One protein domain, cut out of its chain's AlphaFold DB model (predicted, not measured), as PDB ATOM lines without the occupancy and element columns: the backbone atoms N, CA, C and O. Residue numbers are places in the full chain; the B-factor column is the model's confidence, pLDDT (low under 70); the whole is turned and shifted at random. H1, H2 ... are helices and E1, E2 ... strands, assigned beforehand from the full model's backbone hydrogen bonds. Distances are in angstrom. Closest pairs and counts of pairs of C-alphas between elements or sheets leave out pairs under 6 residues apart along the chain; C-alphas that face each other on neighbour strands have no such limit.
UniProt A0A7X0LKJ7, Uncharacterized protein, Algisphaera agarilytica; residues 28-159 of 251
ATOM      1  N   GLU A  28      41.052  50.219  16.094       91.06
ATOM      2  CA  GLU A  28      42.181  49.308  15.881       91.06
ATOM      3  C   GLU A  28      41.764  48.084  15.052       91.06
ATOM      4  O   GLU A  28      42.435  47.759  14.075       91.06
ATOM      5  N   ASP A  29      40.614  47.470  15.356       90.12
ATOM      6  CA  ASP A  29      40.081  46.339  14.580       90.12
ATOM      7  C   ASP A  29      39.750  46.746  13.139       90.12
ATOM      8  O   ASP A  29      39.987  45.986  12.194       90.12
ATOM      9  N   LYS A  30      39.211  47.961  12.951       90.00
ATOM     10  CA  LYS A  30      38.918  48.506  11.618       90.00
ATOM     11  C   LYS A  30      40.209  48.708  10.823       90.00
ATOM     12  O   LYS A  30      40.271  48.271   9.678       90.00
ATOM     13  N   ALA A  31      41.227  49.322  11.428       93.88
ATOM     14  CA  ALA A  31      42.520  49.544  10.784       93.88
ATOM     15  C   ALA A  31      43.217  48.221  10.425       93.88
ATOM     16  O   ALA A  31      43.718  48.080   9.312       93.88
ATOM     17  N   ALA A  32      43.185  47.233  11.324       94.31
ATOM     18  CA  ALA A  32      43.709  45.895  11.056       94.31
ATOM     19  C   ALA A  32      42.975  45.226   9.883       94.31
ATOM     20  O   ALA A  32      43.612  44.728   8.961       94.31
ATOM     21  N   SER A  33      41.641  45.304   9.862       93.88
ATOM     22  CA  SER A  33      40.844  44.740   8.766       93.88
ATOM     23  C   SER A  33      41.140  45.419   7.425       93.88
ATOM     24  O   SER A  33      41.229  44.743   6.407       93.88
ATOM     25  N   VAL A  34      41.315  46.745   7.400       96.06
ATOM     26  CA  VAL A  34      41.705  47.478   6.182       96.06
ATOM     27  C   VAL A  34      43.082  47.024   5.694       96.06
ATOM     28  O   VAL A  34      43.225  46.710   4.511       96.06
ATOM     29  N   ALA A  35      44.062  46.922   6.596       96.75
ATOM     30  CA  ALA A  35      45.409  46.462   6.264       96.75
ATOM     31  C   ALA A  35      45.411  45.026   5.704       96.75
ATOM     32  O   ALA A  35      46.077  44.755   4.705       96.75
ATOM     33  N   ASP A  36      44.613  44.124   6.282       95.88
ATOM     34  CA  ASP A  36      44.474  42.746   5.795       95.88
ATOM     35  C   ASP A  36      43.953  42.695   4.352       95.88
ATOM     36  O   ASP A  36      44.449  41.925   3.524       95.88
ATOM     37  N   VAL A  37      42.960  43.527   4.023       96.94
ATOM     38  CA  VAL A  37      42.393  43.583   2.669       96.94
ATOM     39  C   VAL A  37      43.351  44.247   1.680       96.94
ATOM     40  O   VAL A  37      43.436  43.804   0.534       96.94
ATOM     41  N   GLN A  38      44.104  45.264   2.101       98.06
ATOM     42  CA  GLN A  38      45.161  45.856   1.276       98.06
ATOM     43  C   GLN A  38      46.245  44.821   0.949       98.06
ATOM     44  O   GLN A  38      46.570  44.624  -0.221       98.06
ATOM     45  N   HIS A  39      46.704  44.054   1.940       97.44
ATOM     46  CA  HIS A  39      47.640  42.951   1.717       97.44
ATOM     47  C   HIS A  39      47.047  41.855   0.808       97.44
ATOM     48  O   HIS A  39      47.743  41.264  -0.021       97.44
ATOM     49  N   ALA A  40      45.738  41.591   0.898       96.31
ATOM     50  CA  ALA A  40      45.050  40.692  -0.028       96.31
ATOM     51  C   ALA A  40      45.073  41.211  -1.484       96.31
ATOM     52  O   ALA A  40      45.285  40.414  -2.402       96.31
ATOM     53  N   LEU A  41      44.899  42.520  -1.702       97.88
ATOM     54  CA  LEU A  41      45.010  43.154  -3.024       97.88
ATOM     55  C   LEU A  41      46.433  43.071  -3.589       97.88
ATOM     56  O   LEU A  41      46.595  42.732  -4.760       97.88
ATOM     57  N   GLU A  42      47.449  43.323  -2.765       97.88
ATOM     58  CA  GLU A  42      48.861  43.188  -3.155       97.88
ATOM     59  C   GLU A  42      49.172  41.755  -3.598       97.88
ATOM     60  O   GLU A  42      49.672  41.538  -4.702       97.88
ATOM     61  N   ARG A  43      48.752  40.752  -2.814       97.19
ATOM     62  CA  ARG A  43      48.907  39.335  -3.183       97.19
ATOM     63  C   ARG A  43      48.231  38.993  -4.511       97.19
ATOM     64  O   ARG A  43      48.787  38.214  -5.288       97.19
ATOM     65  N   LEU A  44      47.028  39.520  -4.769       96.94
ATOM     66  CA  LEU A  44      46.323  39.321  -6.042       96.94
ATOM     67  C   LEU A  44      47.126  39.901  -7.212       96.94
ATOM     68  O   LEU A  44      47.329  39.213  -8.215       96.94
ATOM     69  N   TYR A  45      47.602  41.135  -7.056       97.50
ATOM     70  CA  TYR A  45      48.381  41.851  -8.059       97.50
ATOM     71  C   TYR A  45      49.708  41.149  -8.375       97.50
ATOM     72  O   TYR A  45      49.998  40.858  -9.540       97.50
ATOM     73  N   ASP A  46      50.483  40.807  -7.346       96.81
ATOM     74  CA  ASP A  46      51.767  40.117  -7.483       96.81
ATOM     75  C   ASP A  46      51.600  38.791  -8.213       96.81
ATOM     76  O   ASP A  46      52.394  38.431  -9.086       96.81
ATOM     77  N   ARG A  47      50.523  38.062  -7.913       95.88
ATOM     78  CA  ARG A  47      50.301  36.759  -8.528       95.88
ATOM     79  C   ARG A  47      49.840  36.855  -9.974       95.88
ATOM     80  O   ARG A  47      50.320  36.086 -10.807       95.88
ATOM     81  N   ALA A  48      48.957  37.804 -10.272       95.19
ATOM     82  CA  ALA A  48      48.514  38.077 -11.632       95.19
ATOM     83  C   ALA A  48      49.680  38.523 -12.521       95.19
ATOM     84  O   ALA A  48      49.832  38.014 -13.631       95.19
ATOM     85  N   SER A  49      50.528  39.424 -12.016       95.06
ATOM     86  CA  SER A  49      51.698  39.913 -12.752       95.06
ATOM     87  C   SER A  49      52.742  38.811 -12.967       95.06
ATOM     88  O   SER A  49      53.243  38.655 -14.079       95.06
ATOM     89  N   TYR A  50      53.013  37.991 -11.946       95.00
ATOM     90  CA  TYR A  50      53.936  36.860 -12.046       95.00
ATOM     91  C   TYR A  50      53.521  35.870 -13.141       95.00
ATOM     92  O   TYR A  50      54.335  35.526 -13.997       95.00
ATOM     93  N   TYR A  51      52.260  35.422 -13.142       93.06
ATOM     94  CA  TYR A  51      51.789  34.455 -14.138       93.06
ATOM     95  C   TYR A  51      51.602  35.062 -15.521       93.06
ATOM     96  O   TYR A  51      51.922  34.403 -16.507       93.06
ATOM     97  N   GLY A  52      51.160  36.317 -15.598       91.69
ATOM     98  CA  GLY A  52      51.073  37.045 -16.858       91.69
ATOM     99  C   GLY A  52      52.426  37.211 -17.560       91.69
ATOM    100  O   GLY A  52      52.492  37.185 -18.786       91.69
ATOM    101  N   ALA A  53      53.519  37.316 -16.791       91.69
ATOM    102  CA  ALA A  53      54.876  37.405 -17.326       91.69
ATOM    103  C   ALA A  53      55.532  36.041 -17.614       91.69
ATOM    104  O   ALA A  53      56.380  35.952 -18.503       91.69
ATOM    105  N   LEU A  54      55.202  34.999 -16.844       91.75
ATOM    106  CA  LEU A  54      55.887  33.706 -16.920       91.75
ATOM    107  C   LEU A  54      55.243  32.733 -17.914       91.75
ATOM    108  O   LEU A  54      55.955  31.965 -18.563       91.75
ATOM    109  N   ASP A  55      53.913  32.723 -18.004       82.69
ATOM    110  CA  ASP A  55      53.182  31.669 -18.697       82.69
ATOM    111  C   ASP A  55      52.656  32.131 -20.060       82.69
ATOM    112  O   ASP A  55      51.581  32.715 -20.190       82.69
ATOM    113  N   ASN A  56      53.414  31.797 -21.108       75.94
ATOM    114  CA  ASN A  56      53.038  32.078 -22.495       75.94
ATOM    115  C   ASN A  56      51.811  31.278 -22.978       75.94
ATOM    116  O   ASN A  56      51.353  31.504 -24.098       75.94
ATOM    117  N   SER A  57      51.319  30.307 -22.197       77.19
ATOM    118  CA  SER A  57      50.128  29.523 -22.539       77.19
ATOM    119  C   SER A  57      48.827  30.160 -22.057       77.19
ATOM    120  O   SER A  57      47.758  29.805 -22.558       77.19
ATOM    121  N   LEU A  58      48.902  31.116 -21.125       79.75
ATOM    122  CA  LEU A  58      47.729  31.846 -20.669       79.75
ATOM    123  C   LEU A  58      47.285  32.847 -21.732       79.75
ATOM    124  O   LEU A  58      48.091  33.559 -22.334       79.75
ATOM    125  N   GLU A  59      45.971  32.951 -21.908       79.56
ATOM    126  CA  GLU A  59      45.400  34.077 -22.630       79.56
ATOM    127  C   GLU A  59      45.692  35.346 -21.831       79.56
ATOM    128  O   GLU A  59      45.112  35.598 -20.771       79.56
ATOM    129  N   THR A  60      46.641  36.124 -22.336       81.56
ATOM    130  CA  THR A  60      47.008  37.420 -21.788       81.56
ATOM    131  C   THR A  60      46.479  38.526 -22.683       81.56
ATOM    132  O   THR A  60      46.336  38.392 -23.903       81.56
ATOM    133  N   THR A  61      46.158  39.656 -22.069       82.38
ATOM    134  CA  THR A  61      45.895  40.884 -22.812       82.38
ATOM    135  C   THR A  61      47.188  41.403 -23.448       82.38
ATOM    136  O   THR A  61      48.292  40.938 -23.165       82.38
ATOM    137  N   ARG A  62      47.084  42.436 -24.296       77.50
ATOM    138  CA  ARG A  62      48.265  43.102 -24.885       77.50
ATOM    139  C   ARG A  62      49.247  43.641 -23.836       77.50
ATOM    140  O   ARG A  62      50.390  43.929 -24.170       77.50
ATOM    141  N   THR A  63      48.786  43.805 -22.603       82.94
ATOM    142  CA  THR A  63      49.525  44.328 -21.456       82.94
ATOM    143  C   THR A  63      50.047  43.223 -20.530       82.94
ATOM    144  O   THR A  63      50.475  43.536 -19.426       82.94
ATOM    145  N   LEU A  64      50.062  41.960 -20.983       89.69
ATOM    146  CA  LEU A  64      50.557  40.789 -20.238       89.69
ATOM    147  C   LEU A  64      49.787  40.499 -18.942       89.69
ATOM    148  O   LEU A  64      50.316  39.886 -18.023       89.69
ATOM    149  N   TRP A  65      48.524  40.914 -18.863       94.12
ATOM    150  CA  TRP A  65      47.653  40.570 -17.744       94.12
ATOM    151  C   TRP A  65      46.813  39.341 -18.094       94.12
ATOM    152  O   TRP A  65      46.242  39.306 -19.190       94.12
ATOM    153  N   PRO A  66      46.719  38.333 -17.210       93.12
ATOM    154  CA  PRO A  66      45.932  37.140 -17.487       93.12
ATOM    155  C   PRO A  66      44.443  37.484 -17.570       93.12
ATOM    156  O   PRO A  66      43.917  38.209 -16.734       93.12
ATOM    157  N   VAL A  67      43.729  36.942 -18.556       91.06
ATOM    158  CA  VAL A  67      42.285  37.208 -18.717       91.06
ATOM    159  C   VAL A  67      41.466  36.652 -17.545       91.06
ATOM    160  O   VAL A  67      40.412  37.195 -17.219       91.06
ATOM    161  N   ALA A  68      41.952  35.600 -16.884       88.44
ATOM    162  CA  ALA A  68      41.305  34.985 -15.733       88.44
ATOM    163  C   ALA A  68      42.300  34.752 -14.589       88.44
ATOM    164  O   ALA A  68      43.454  34.393 -14.816       88.44
ATOM    165  N   MET A  69      41.820  34.912 -13.355       89.19
ATOM    166  CA  MET A  69      42.558  34.566 -12.139       89.19
ATOM    167  C   MET A  69      42.222  33.136 -11.727       89.19
ATOM    168  O   MET A  69      41.045  32.784 -11.629       89.19
ATOM    169  N   MET A  70      43.242  32.325 -11.453       89.19
ATOM    170  CA  MET A  70      43.054  30.928 -11.060       89.19
ATOM    171  C   MET A  70      43.315  30.757  -9.548       89.19
ATOM    172  O   MET A  70      44.369  31.186  -9.070       89.19
ATOM    173  N   PRO A  71      42.396  30.165  -8.758       89.38
ATOM    174  CA  PRO A  71      42.576  29.954  -7.319       89.38
ATOM    175  C   PRO A  71      43.822  29.150  -6.947       89.38
ATOM    176  O   PRO A  71      44.473  29.456  -5.952       89.38
ATOM    177  N   GLU A  72      44.197  28.163  -7.761       89.81
ATOM    178  CA  GLU A  72      45.380  27.318  -7.561       89.81
ATOM    179  C   GLU A  72      46.690  28.112  -7.502       89.81
ATOM    180  O   GLU A  72      47.681  27.650  -6.938       89.81
ATOM    181  N   TRP A  73      46.699  29.342  -8.016       92.19
ATOM    182  CA  TRP A  73      47.841  30.233  -7.896       92.19
ATOM    183  C   TRP A  73      48.135  30.613  -6.441       92.19
ATOM    184  O   TRP A  73      49.275  30.959  -6.135       92.19
ATOM    185  N   PHE A  74      47.158  30.533  -5.542       89.62
ATOM    186  CA  PHE A  74      47.267  31.006  -4.161       89.62
ATOM    187  C   PHE A  74      47.512  29.882  -3.144       89.62
ATOM    188  O   PHE A  74      47.615  30.158  -1.948       89.62
ATOM    189  N   GLY A  75      47.678  28.640  -3.610       88.75
ATOM    190  CA  GLY A  75      47.910  27.480  -2.751       88.75
ATOM    191  C   GLY A  75      46.699  27.197  -1.866       88.75
ATOM    192  O   GLY A  75      45.579  27.115  -2.362       88.75
ATOM    193  N   ASP A  76      46.934  27.069  -0.561       82.56
ATOM    194  CA  ASP A  76      45.899  26.653   0.392       82.56
ATOM    195  C   ASP A  76      44.965  27.795   0.825       82.56
ATOM    196  O   ASP A  76      43.858  27.528   1.281       82.56
ATOM    197  N   SER A  77      45.373  29.066   0.666       84.94
ATOM    198  CA  SER A  77      44.599  30.219   1.155       84.94
ATOM    199  C   SER A  77      44.386  31.299   0.096       84.94
ATOM    200  O   SER A  77      45.321  31.965  -0.369       84.94
ATOM    201  N   LEU A  78      43.115  31.527  -0.240       90.75
ATOM    202  CA  LEU A  78      42.719  32.608  -1.134       90.75
ATOM    203  C   LEU A  78      42.746  33.960  -0.409       90.75
ATOM    204  O   LEU A  78      42.278  34.056   0.728       90.75
ATOM    205  N   PRO A  79      43.238  35.026  -1.065       93.25
ATOM    206  CA  PRO A  79      43.053  36.392  -0.597       93.25
ATOM    207  C   PRO A  79      41.568  36.679  -0.355       93.25
ATOM    208  O   PRO A  79      40.731  36.415  -1.218       93.25
ATOM    209  N   ALA A  80      41.243  37.211   0.818       91.88
ATOM    210  CA  ALA A  80      39.879  37.383   1.303       91.88
ATOM    211  C   ALA A  80      39.633  38.839   1.707       91.88
ATOM    212  O   ALA A  80      40.517  39.493   2.254       91.88
ATOM    213  N   ASN A  81      38.421  39.342   1.465       94.44
ATOM    214  CA  ASN A  81      38.023  40.678   1.894       94.44
ATOM    215  C   ASN A  81      37.350  40.608   3.273       94.44
ATOM    216  O   ASN A  81      36.131  40.455   3.367       94.44
ATOM    217  N   THR A  82      38.139  40.714   4.345       93.31
ATOM    218  CA  THR A  82      37.681  40.577   5.742       93.31
ATOM    219  C   THR A  82      36.618  41.602   6.154       93.31
ATOM    220  O   THR A  82      35.884  41.363   7.111       93.31
ATOM    221  N   LEU A  83      36.470  42.705   5.408       93.50
ATOM    222  CA  LEU A  83      35.448  43.728   5.647       93.50
ATOM    223  C   LEU A  83      34.042  43.292   5.209       93.50
ATOM    224  O   LEU A  83      33.053  43.907   5.616       93.50
ATOM    225  N   LEU A  84      33.919  42.262   4.365       91.88
ATOM    226  CA  LEU A  84      32.626  41.784   3.884       91.88
ATOM    227  C   LEU A  84      32.117  40.609   4.726       91.88
ATOM    228  O   LEU A  84      32.832  39.636   4.946       91.88
ATOM    229  N   PRO A  85      30.844  40.621   5.159       80.75
ATOM    230  CA  PRO A  85      30.284  39.487   5.874       80.75
ATOM    231  C   PRO A  85      30.184  38.274   4.944       80.75
ATOM    232  O   PRO A  85      29.764  38.394   3.787       80.75
ATOM    233  N   GLY A  86      30.516  37.099   5.482       68.44
ATOM    234  CA  GLY A  86      30.368  35.821   4.790       68.44
ATOM    235  C   GLY A  86      31.655  35.232   4.215       68.44
ATOM    236  O   GLY A  86      31.580  34.208   3.538       68.44
ATOM    237  N   VAL A  87      32.823  35.822   4.486       59.50
ATOM    238  CA  VAL A  87      34.097  35.154   4.191       59.50
ATOM    239  C   VAL A  87      34.391  34.152   5.297       59.50
ATOM    240  O   VAL A  87      34.405  34.497   6.479       59.50
ATOM    241  N   ALA A  88      34.556  32.885   4.924       52.16
ATOM    242  CA  ALA A  88      34.922  31.841   5.865       52.16
ATOM    243  C   ALA A  88      36.350  32.112   6.358       52.16
ATOM    244  O   ALA A  88      37.318  31.830   5.661       52.16
ATOM    245  N   SER A  89      36.485  32.689   7.553       49.44
ATOM    246  CA  SER A  89      37.749  32.629   8.282       49.44
ATOM    247  C   SER A  89      37.971  31.172   8.677       49.44
ATOM    248  O   SER A  89      37.133  30.597   9.375       49.44
ATOM    249  N   GLU A  90      39.088  30.578   8.248       52.38
ATOM    250  CA  GLU A  90      39.463  29.182   8.546       52.38
ATOM    251  C   GLU A  90      39.441  28.860  10.052       52.38
ATOM    252  O   GLU A  90      39.270  27.710  10.450       52.38
ATOM    253  N   SER A  91      39.549  29.884  10.904       51.47
ATOM    254  CA  SER A  91      39.514  29.757  12.363       51.47
ATOM    255  C   SER A  91      38.120  29.482  12.949       51.47
ATOM    256  O   SER A  91      38.008  29.024  14.086       51.47
ATOM    257  N   SER A  92      37.043  29.724  12.195       51.00
ATOM    258  CA  SER A  92      35.674  29.468  12.642       51.00
ATOM    259  C   SER A  92      35.125  28.214  11.975       51.00
ATOM    260  O   SER A  92      34.729  28.228  10.817       51.00
ATOM    261  N   HIS A  93      35.014  27.136  12.753       45.50
ATOM    262  CA  HIS A  93      34.454  25.824  12.386       45.50
ATOM    263  C   HIS A  93      32.956  25.847  11.984       45.50
ATOM    264  O   HIS A  93      32.254  24.837  12.046       45.50
ATOM    265  N   ARG A  94      32.420  27.016  11.620       42.81
ATOM    266  CA  ARG A  94      31.032  27.240  11.241       42.81
ATOM    267  C   ARG A  94      30.972  27.400   9.728       42.81
ATOM    268  O   ARG A  94      31.379  28.421   9.190       42.81
ATOM    269  N   VAL A  95      30.435  26.381   9.063       42.66
ATOM    270  CA  VAL A  95      30.156  26.360   7.622       42.66
ATOM    271  C   VAL A  95      29.248  27.543   7.265       42.66
ATOM    272  O   VAL A  95      28.033  27.490   7.464       42.66
ATOM    273  N   ILE A  96      29.828  28.642   6.778       49.09
ATOM    274  CA  ILE A  96      29.068  29.744   6.183       49.09
ATOM    275  C   ILE A  96      28.568  29.240   4.830       49.09
ATOM    276  O   ILE A  96      29.351  28.941   3.936       49.09
ATOM    277  N   THR A  97      27.250  29.098   4.702       45.34
ATOM    278  CA  THR A  97      26.612  28.330   3.622       45.34
ATOM    279  C   THR A  97      26.708  28.989   2.241       45.34
ATOM    280  O   THR A  97      26.442  28.317   1.256       45.34
ATOM    281  N   HIS A  98      27.117  30.258   2.130       54.28
ATOM    282  CA  HIS A  98      27.321  30.908   0.828       54.28
ATOM    283  C   HIS A  98      28.479  31.917   0.897       54.28
ATOM    284  O   HIS A  98      28.238  33.083   1.224       54.28
ATOM    285  N   PRO A  99      29.734  31.503   0.637       73.56
ATOM    286  CA  PRO A  99      30.822  32.457   0.472       73.56
ATOM    287  C   PRO A  99      30.502  33.364  -0.721       73.56
ATOM    288  O   PRO A  99      30.126  32.886  -1.793       73.56
ATOM    289  N   ARG A 100      30.628  34.681  -0.525       86.06
ATOM    290  CA  ARG A 100      30.563  35.656  -1.625       86.06
ATOM    291  C   ARG A 100      31.533  35.226  -2.728       86.06
ATOM    292  O   ARG A 100      32.637  34.790  -2.373       86.06
ATOM    293  N   PRO A 101      31.191  35.386  -4.023       89.19
ATOM    294  CA  PRO A 101      32.140  35.111  -5.092       89.19
ATOM    295  C   PRO A 101      33.467  35.819  -4.822       89.19
ATOM    296  O   PRO A 101      33.508  36.910  -4.251       89.19
ATOM    297  N   TRP A 102      34.572  35.168  -5.153       89.94
ATOM    298  CA  TRP A 102      35.879  35.684  -4.770       89.94
ATOM    299  C   TRP A 102      36.233  36.941  -5.566       89.94
ATOM    300  O   TRP A 102      36.442  38.007  -4.988       89.94
ATOM    301  N   ILE A 103      36.211  36.836  -6.893       92.12
ATOM    302  CA  ILE A 103      36.597  37.919  -7.788       92.12
ATOM    303  C   ILE A 103      35.641  38.014  -8.974       92.12
ATOM    304  O   ILE A 103      35.190  37.000  -9.502       92.12
ATOM    305  N   ASP A 104      35.319  39.242  -9.358       92.25
ATOM    306  CA  ASP A 104      34.568  39.583 -10.561       92.25
ATOM    307  C   ASP A 104      35.529  40.142 -11.614       92.25
ATOM    308  O   ASP A 104      36.415  40.926 -11.275       92.25
ATOM    309  N   VAL A 105      35.381  39.736 -12.874       91.88
ATOM    310  CA  VAL A 105      36.320  40.080 -13.950       91.88
ATOM    311  C   VAL A 105      35.633  40.992 -14.958       91.88
ATOM    312  O   VAL A 105      34.580  40.655 -15.498       91.88
ATOM    313  N   ALA A 106      36.239  42.148 -15.229       90.94
ATOM    314  CA  ALA A 106      35.719  43.109 -16.190       90.94
ATOM    315  C   ALA A 106      35.662  42.505 -17.608       90.94
ATOM    316  O   ALA A 106      36.588  41.794 -18.015       90.94
ATOM    317  N   PRO A 107      34.604  42.791 -18.388       89.31
ATOM    318  CA  PRO A 107      34.475  42.252 -19.734       89.31
ATOM    319  C   PRO A 107      35.574  42.784 -20.675       89.31
ATOM    320  O   PRO A 107      36.172  43.837 -20.426       89.31
ATOM    321  N   PRO A 108      35.846  42.093 -21.799       85.81
ATOM    322  CA  PRO A 108      36.815  42.564 -22.782       85.81
ATOM    323  C   PRO A 108      36.479  43.968 -23.296       85.81
ATOM    324  O   PRO A 108      35.340  44.249 -23.668       85.81
ATOM    325  N   GLY A 109      37.485  44.842 -23.349       88.75
ATOM    326  CA  GLY A 109      37.333  46.225 -23.805       88.75
ATOM    327  C   GLY A 109      36.851  47.212 -22.739       88.75
ATOM    328  O   GLY A 109      36.817  48.406 -23.029       88.75
ATOM    329  N   ASP A 110      36.533  46.763 -21.521       89.19
ATOM    330  CA  ASP A 110      36.204  47.657 -20.410       89.19
ATOM    331  C   ASP A 110      37.443  48.455 -19.963       89.19
ATOM    332  O   ASP A 110      38.438  47.887 -19.510       89.19
ATOM    333  N   GLN A 111      37.384  49.782 -20.095       94.19
ATOM    334  CA  GLN A 111      38.454  50.713 -19.704       94.19
ATOM    335  C   GLN A 111      38.172  51.407 -18.363       94.19
ATOM    336  O   GLN A 111      38.866  52.357 -18.003       94.19
ATOM    337  N   SER A 112      37.147  50.971 -17.629       93.31
ATOM    338  CA  SER A 112      36.789  51.552 -16.334       93.31
ATOM    339  C   SER A 112      37.917  51.340 -15.319       93.31
ATOM    340  O   SER A 112      38.549  50.283 -15.288       93.31
ATOM    341  N   SER A 113      38.167  52.337 -14.468       96.38
ATOM    342  CA  SER A 113      39.150  52.267 -13.372       96.38
ATOM    343  C   SER A 113      38.559  51.752 -12.051       96.38
ATOM    344  O   SER A 113      39.301  51.488 -11.095       96.38
ATOM    345  N   HIS A 114      37.232  51.610 -12.004       95.81
ATOM    346  CA  HIS A 114      36.454  51.182 -10.848       95.81
ATOM    347  C   HIS A 114      35.390  50.163 -11.273       95.81
ATOM    348  O   HIS A 114      34.912  50.226 -12.411       95.81
ATOM    349  N   PRO A 115      34.994  49.245 -10.372       94.62
ATOM    350  CA  PRO A 115      33.807  48.441 -10.586       94.62
ATOM    351  C   PRO A 115      32.568  49.346 -10.686       94.62
ATOM    352  O   PRO A 115      32.508  50.375 -10.011       94.62
ATOM    353  N   PRO A 116      31.546  48.930 -11.448       91.69
ATOM    354  CA  PRO A 116      30.275  49.651 -11.538       91.69
ATOM    355  C   PRO A 116      29.473  49.611 -10.218       91.69
ATOM    356  O   PRO A 116      28.517  50.362 -10.029       91.69
ATOM    357  N   ASP A 117      29.866  48.731  -9.296       92.81
ATOM    358  CA  ASP A 117      29.269  48.500  -7.985       92.81
ATOM    359  C   ASP A 117      30.347  48.423  -6.868       92.81
ATOM    360  O   ASP A 117      30.605  47.355  -6.306       92.81
ATOM    361  N   PRO A 118      30.987  49.548  -6.494       95.69
ATOM    362  CA  PRO A 118      32.031  49.612  -5.463       95.69
ATOM    363  C   PRO A 118      31.570  49.164  -4.071       95.69
ATOM    364  O   PRO A 118      32.389  48.756  -3.245       95.69
ATOM    365  N   VAL A 119      30.262  49.238  -3.804       95.44
ATOM    366  CA  VAL A 119      29.642  48.834  -2.538       95.44
ATOM    367  C   VAL A 119      28.961  47.476  -2.701       95.44
ATOM    368  O   VAL A 119      28.054  47.305  -3.518       95.44
ATOM    369  N   ALA A 120      29.362  46.511  -1.877       92.94
ATOM    370  CA  ALA A 120      28.766  45.186  -1.832       92.94
ATOM    371  C   ALA A 120      27.520  45.182  -0.928       92.94
ATOM    372  O   ALA A 120      27.603  45.097   0.299       92.94
ATOM    373  N   VAL A 121      26.347  45.243  -1.551       90.50
ATOM    374  CA  VAL A 121      25.025  45.236  -0.906       90.50
ATOM    375  C   VAL A 121      24.397  43.836  -0.914       90.50
ATOM    376  O   VAL A 121      23.758  43.432   0.055       90.50
ATOM    377  N   ARG A 122      24.598  43.062  -1.986       87.50
ATOM    378  CA  ARG A 122      24.037  41.716  -2.188       87.50
ATOM    379  C   ARG A 122      25.084  40.640  -1.937       87.50
ATOM    380  O   ARG A 122      26.265  40.883  -2.154       87.50
ATOM    381  N   SER A 123      24.677  39.448  -1.509       85.50
ATOM    382  CA  SER A 123      25.584  38.324  -1.208       85.50
ATOM    383  C   SER A 123      26.230  37.676  -2.436       85.50
ATOM    384  O   SER A 123      27.210  36.955  -2.298       85.50
ATOM    385  N   ASP A 124      25.686  37.912  -3.623       85.81
ATOM    386  CA  ASP A 124      26.201  37.403  -4.893       85.81
ATOM    387  C   ASP A 124      27.214  38.351  -5.553       85.81
ATOM    388  O   ASP A 124      27.825  37.981  -6.548       85.81
ATOM    389  N   GLN A 125      27.438  39.548  -5.001       89.69
ATOM    390  CA  GLN A 125      28.525  40.424  -5.439       89.69
ATOM    391  C   GLN A 125      29.868  39.880  -4.958       89.69
ATOM    392  O   GLN A 125      30.017  39.523  -3.781       89.69
ATOM    393  N   ALA A 126      30.846  39.858  -5.866       91.69
ATOM    394  CA  ALA A 126      32.169  39.352  -5.549       91.69
ATOM    395  C   ALA A 126      32.922  40.271  -4.576       91.69
ATOM    396  O   ALA A 126      32.667  41.473  -4.506       91.69
ATOM    397  N   GLN A 127      33.874  39.716  -3.839       93.75
ATOM    398  CA  GLN A 127      34.655  40.458  -2.849       93.75
ATOM    399  C   GLN A 127      35.626  41.452  -3.491       93.75
ATOM    400  O   GLN A 127      35.795  42.575  -3.005       93.75
ATOM    401  N   PHE A 128      36.227  41.024  -4.597       95.94
ATOM    402  CA  PHE A 128      37.161  41.796  -5.398       95.94
ATOM    403  C   PHE A 128      36.629  41.973  -6.820       95.94
ATOM    404  O   PHE A 128      35.776  41.220  -7.295       95.94
ATOM    405  N   TRP A 129      37.166  42.968  -7.506       96.25
ATOM    406  CA  TRP A 129      36.976  43.210  -8.924       96.25
ATOM    407  C   TRP A 129      38.339  43.340  -9.594       96.25
ATOM    408  O   TRP A 129      39.248  43.973  -9.052       96.25
ATOM    409  N   TYR A 130      38.476  42.736 -10.764       95.94
ATOM    410  CA  TYR A 130      39.694  42.712 -11.552       95.94
ATOM    411  C   TYR A 130      39.404  43.153 -12.980       95.94
ATOM    412  O   TYR A 130      38.512  42.613 -13.630       95.94
ATOM    413  N   ASN A 131      40.187  44.100 -13.489       95.38
ATOM    414  CA  ASN A 131      40.127  44.498 -14.888       95.38
ATOM    415  C   ASN A 131      41.419  44.112 -15.625       95.38
ATOM    416  O   ASN A 131      42.409  44.845 -15.531       95.38
ATOM    417  N   PRO A 132      41.419  43.015 -16.410       94.88
ATOM    418  CA  PRO A 132      42.600  42.569 -17.151       94.88
ATOM    419  C   PRO A 132      42.987  43.516 -18.294       94.88
ATOM    420  O   PRO A 132      44.135  43.511 -18.739       94.88
ATOM    421  N   ASN A 133      42.061  44.355 -18.775       92.94
ATOM    422  CA  ASN A 133      42.350  45.305 -19.851       92.94
ATOM    423  C   ASN A 133      43.341  46.392 -19.399       92.94
ATOM    424  O   ASN A 133      44.118  46.886 -20.216       92.94
ATOM    425  N   VAL A 134      43.325  46.739 -18.108       95.44
ATOM    426  CA  VAL A 134      44.158  47.799 -17.508       95.44
ATOM    427  C   VAL A 134      45.065  47.300 -16.378       95.44
ATOM    428  O   VAL A 134      45.901  48.060 -15.901       95.44
ATOM    429  N   GLY A 135      44.931  46.040 -15.952       96.00
ATOM    430  CA  GLY A 135      45.756  45.452 -14.895       96.00
ATOM    431  C   GLY A 135      45.424  45.945 -13.487       96.00
ATOM    432  O   GLY A 135      46.319  46.062 -12.655       96.00
ATOM    433  N   LEU A 136      44.158  46.281 -13.216       97.06
ATOM    434  CA  LEU A 136      43.745  46.865 -11.936       97.06
ATOM    435  C   LEU A 136      42.931  45.890 -11.093       97.06
ATOM    436  O   LEU A 136      42.026  45.228 -11.597       97.06
ATOM    437  N   PHE A 137      43.204  45.892  -9.790       97.88
ATOM    438  CA  PHE A 137      42.398  45.227  -8.773       97.88
ATOM    439  C   PHE A 137      41.731  46.264  -7.874       97.88
ATOM    440  O   PHE A 137      42.328  47.292  -7.533       97.88
ATOM    441  N   ARG A 138      40.483  45.992  -7.491       98.06
ATOM    442  CA  ARG A 138      39.725  46.787  -6.525       98.06
ATOM    443  C   ARG A 138      39.014  45.881  -5.534       98.06
ATOM    444  O   ARG A 138      38.441  44.862  -5.916       98.06
ATOM    445  N   ALA A 139      39.006  46.266  -4.269       98.00
ATOM    446  CA  ALA A 139      38.174  45.647  -3.251       98.00
ATOM    447  C   ALA A 139      36.849  46.407  -3.140       98.00
ATOM    448  O   ALA A 139      36.823  47.644  -3.121       98.00
ATOM    449  N   ARG A 140      35.739  45.663  -3.064       96.81
ATOM    450  CA  ARG A 140      34.431  46.245  -2.744       96.81
ATOM    451  C   ARG A 140      34.337  46.515  -1.244       96.81
ATOM    452  O   ARG A 140      34.897  45.777  -0.435       96.81
ATOM    453  N   VAL A 141      33.597  47.549  -0.863       96.56
ATOM    454  CA  VAL A 141      33.368  47.895   0.549       96.56
ATOM    455  C   VAL A 141      31.990  47.430   1.017       96.56
ATOM    456  O   VAL A 141      31.061  47.365   0.207       96.56
ATOM    457  N   PRO A 142      31.810  47.098   2.308       95.06
ATOM    458  CA  PRO A 142      30.482  46.834   2.851       95.06
ATOM    459  C   PRO A 142      29.619  48.099   2.805       95.06
ATOM    460  O   PRO A 142      30.125  49.223   2.847       95.06
ATOM    461  N   ALA A 143      28.300  47.915   2.758       92.00
ATOM    462  CA  ALA A 143      27.365  49.020   2.919       92.00
ATOM    463  C   ALA A 143      27.558  49.691   4.292       92.00
ATOM    464  O   ALA A 143      27.493  49.025   5.325       92.00
ATOM    465  N   GLN A 144      27.784  51.005   4.284       91.94
ATOM    466  CA  GLN A 144      27.899  51.839   5.483       91.94
ATOM    467  C   GLN A 144      26.596  52.597   5.748       91.94
ATOM    468  O   GLN A 144      25.719  52.669   4.883       91.94
ATOM    469  N   LEU A 145      26.471  53.186   6.940       84.88
ATOM    470  CA  LEU A 145      25.316  54.024   7.285       84.88
ATOM    471  C   LEU A 145      25.257  55.304   6.437       84.88
ATOM    472  O   LEU A 145      24.163  55.781   6.138       84.88
ATOM    473  N   GLY A 146      26.416  55.847   6.050       91.62
ATOM    474  CA  GLY A 146      26.541  57.046   5.222       91.62
ATOM    475  C   GLY A 146      27.310  56.796   3.925       91.62
ATOM    476  O   GLY A 146      28.226  55.975   3.880       91.62
ATOM    477  N   GLU A 147      26.953  57.536   2.871       94.56
ATOM    478  CA  GLU A 147      27.672  57.498   1.591       94.56
ATOM    479  C   GLU A 147      29.103  58.022   1.731       94.56
ATOM    480  O   GLU A 147      30.019  57.380   1.229       94.56
ATOM    481  N   ASP A 148      29.304  59.094   2.503       96.56
ATOM    482  CA  ASP A 148      30.629  59.665   2.770       96.56
ATOM    483  C   ASP A 148      31.564  58.667   3.470       96.56
ATOM    484  O   ASP A 148      32.750  58.595   3.161       96.56
ATOM    485  N   GLU A 149      31.035  57.853   4.390       95.38
ATOM    486  CA  GLU A 149      31.824  56.832   5.085       95.38
ATOM    487  C   GLU A 149      32.198  55.675   4.148       95.38
ATOM    488  O   GLU A 149      33.336  55.204   4.171       95.38
ATOM    489  N   ALA A 150      31.264  55.234   3.298       96.06
ATOM    490  CA  ALA A 150      31.550  54.235   2.271       96.06
ATOM    491  C   ALA A 150      32.567  54.754   1.245       96.06
ATOM    492  O   ALA A 150      33.468  54.011   0.860       96.06
ATOM    493  N   LEU A 151      32.449  56.017   0.829       97.62
ATOM    494  CA  LEU A 151      33.374  56.682  -0.086       97.62
ATOM    495  C   LEU A 151      34.780  56.774   0.512       97.62
ATOM    496  O   LEU A 151      35.743  56.365  -0.133       97.62
ATOM    497  N   ALA A 152      34.894  57.250   1.756       97.44
ATOM    498  CA  ALA A 152      36.167  57.352   2.460       97.44
ATOM    499  C   ALA A 152      36.837  55.981   2.615       97.44
ATOM    500  O   ALA A 152      38.008  55.835   2.274       97.44
ATOM    501  N   LEU A 153      36.076  54.964   3.039       97.06
ATOM    502  CA  LEU A 153      36.582  53.597   3.159       97.06
ATOM    503  C   LEU A 153      37.015  53.035   1.801       97.06
ATOM    504  O   LEU A 153      38.033  52.358   1.715       97.06
ATOM    505  N   TYR A 154      36.261  53.301   0.732       98.00
ATOM    506  CA  TYR A 154      36.604  52.828  -0.607       98.00
ATOM    507  C   TYR A 154      37.905  53.456  -1.118       98.00
ATOM    508  O   TYR A 154      38.757  52.740  -1.651       98.00
ATOM    509  N   ASN A 155      38.058  54.766  -0.921       98.19
ATOM    510  CA  ASN A 155      39.257  55.525  -1.265       98.19
ATOM    511  C   ASN A 155      40.486  55.024  -0.494       98.19
ATOM    512  O   ASN A 155      41.509  54.723  -1.107       98.19
ATOM    513  N   GLU A 156      40.356  54.847   0.823       97.88
ATOM    514  CA  GLU A 156      41.403  54.312   1.704       97.88
ATOM    515  C   GLU A 156      41.828  52.895   1.291       97.88
ATOM    516  O   GLU A 156      43.011  52.612   1.108       97.88
ATOM    517  N   LEU A 157      40.857  52.006   1.081       97.31
ATOM    518  CA  LEU A 157      41.099  50.600   0.768       97.31
ATOM    519  C   LEU A 157      41.793  50.402  -0.583       97.31
ATOM    520  O   LEU A 157      42.620  49.507  -0.730       97.31
ATOM    521  N   ASN A 158      41.432  51.216  -1.576       98.00
ATOM    522  CA  ASN A 158      41.895  51.058  -2.955       98.00
ATOM    523  C   ASN A 158      43.015  52.033  -3.348       98.00
ATOM    524  O   ASN A 158      43.493  51.950  -4.482       98.00
ATOM    525  N   GLY A 159      43.408  52.949  -2.457       97.38
ATOM    526  CA  GLY A 159      44.409  53.982  -2.737       97.38
ATOM    527  C   GLY A 159      43.980  54.930  -3.859       97.38
ATOM    528  O   GLY A 159      44.762  55.213  -4.765       97.38
TER     529      GLY A 159
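AT A GLANCE: This is residues 28 to 159 of the 251 residues of an uncharacterized protein of Algisphaera agarilytica (UniProt A0A7X0LKJ7). A small sheet, E1 E2 E3, mixed, has the long helix H1 along one face, making two layers; H3 packs by its end on H1 and E3, and long loops form much of the rest. The 132 printed residues, with H1 H2 E1 E2 E3 H3 in chain order, are mixed, helices and strands, under half in named elements; compact, radius of gyration of the C-alphas 15.0 A, spans 44 by 35 by 26 A.

HOW THE PARTS SIT: Start at E2, residues 128 to 131: E1, residues 103 to 105, is parallel (N 104 to O 128, 2.9 A), and E3, residues 136 to 139, forms a hairpin with it (N 129 to O 138, 2.8 A). H1, residues 28 to 54, is on the sheet, height 9.3 A. H3, residues 147 to 158, touches H1 at C-alphas 157 and 38, 6.3 A. H1 and H3 have every O i to N i+4 pair within hydrogen-bond range.

IN THESE COORDINATES: Find C-alpha 28 at (42.181, 49.308, 15.881); H1 runs 38.8 A. H3 ends at (41.895, 51.058, -2.955). H2 is residues 71 to 74.

THE WHOLE: The printed part has no cut; pLDDT is under 70 at residues 86 to 98.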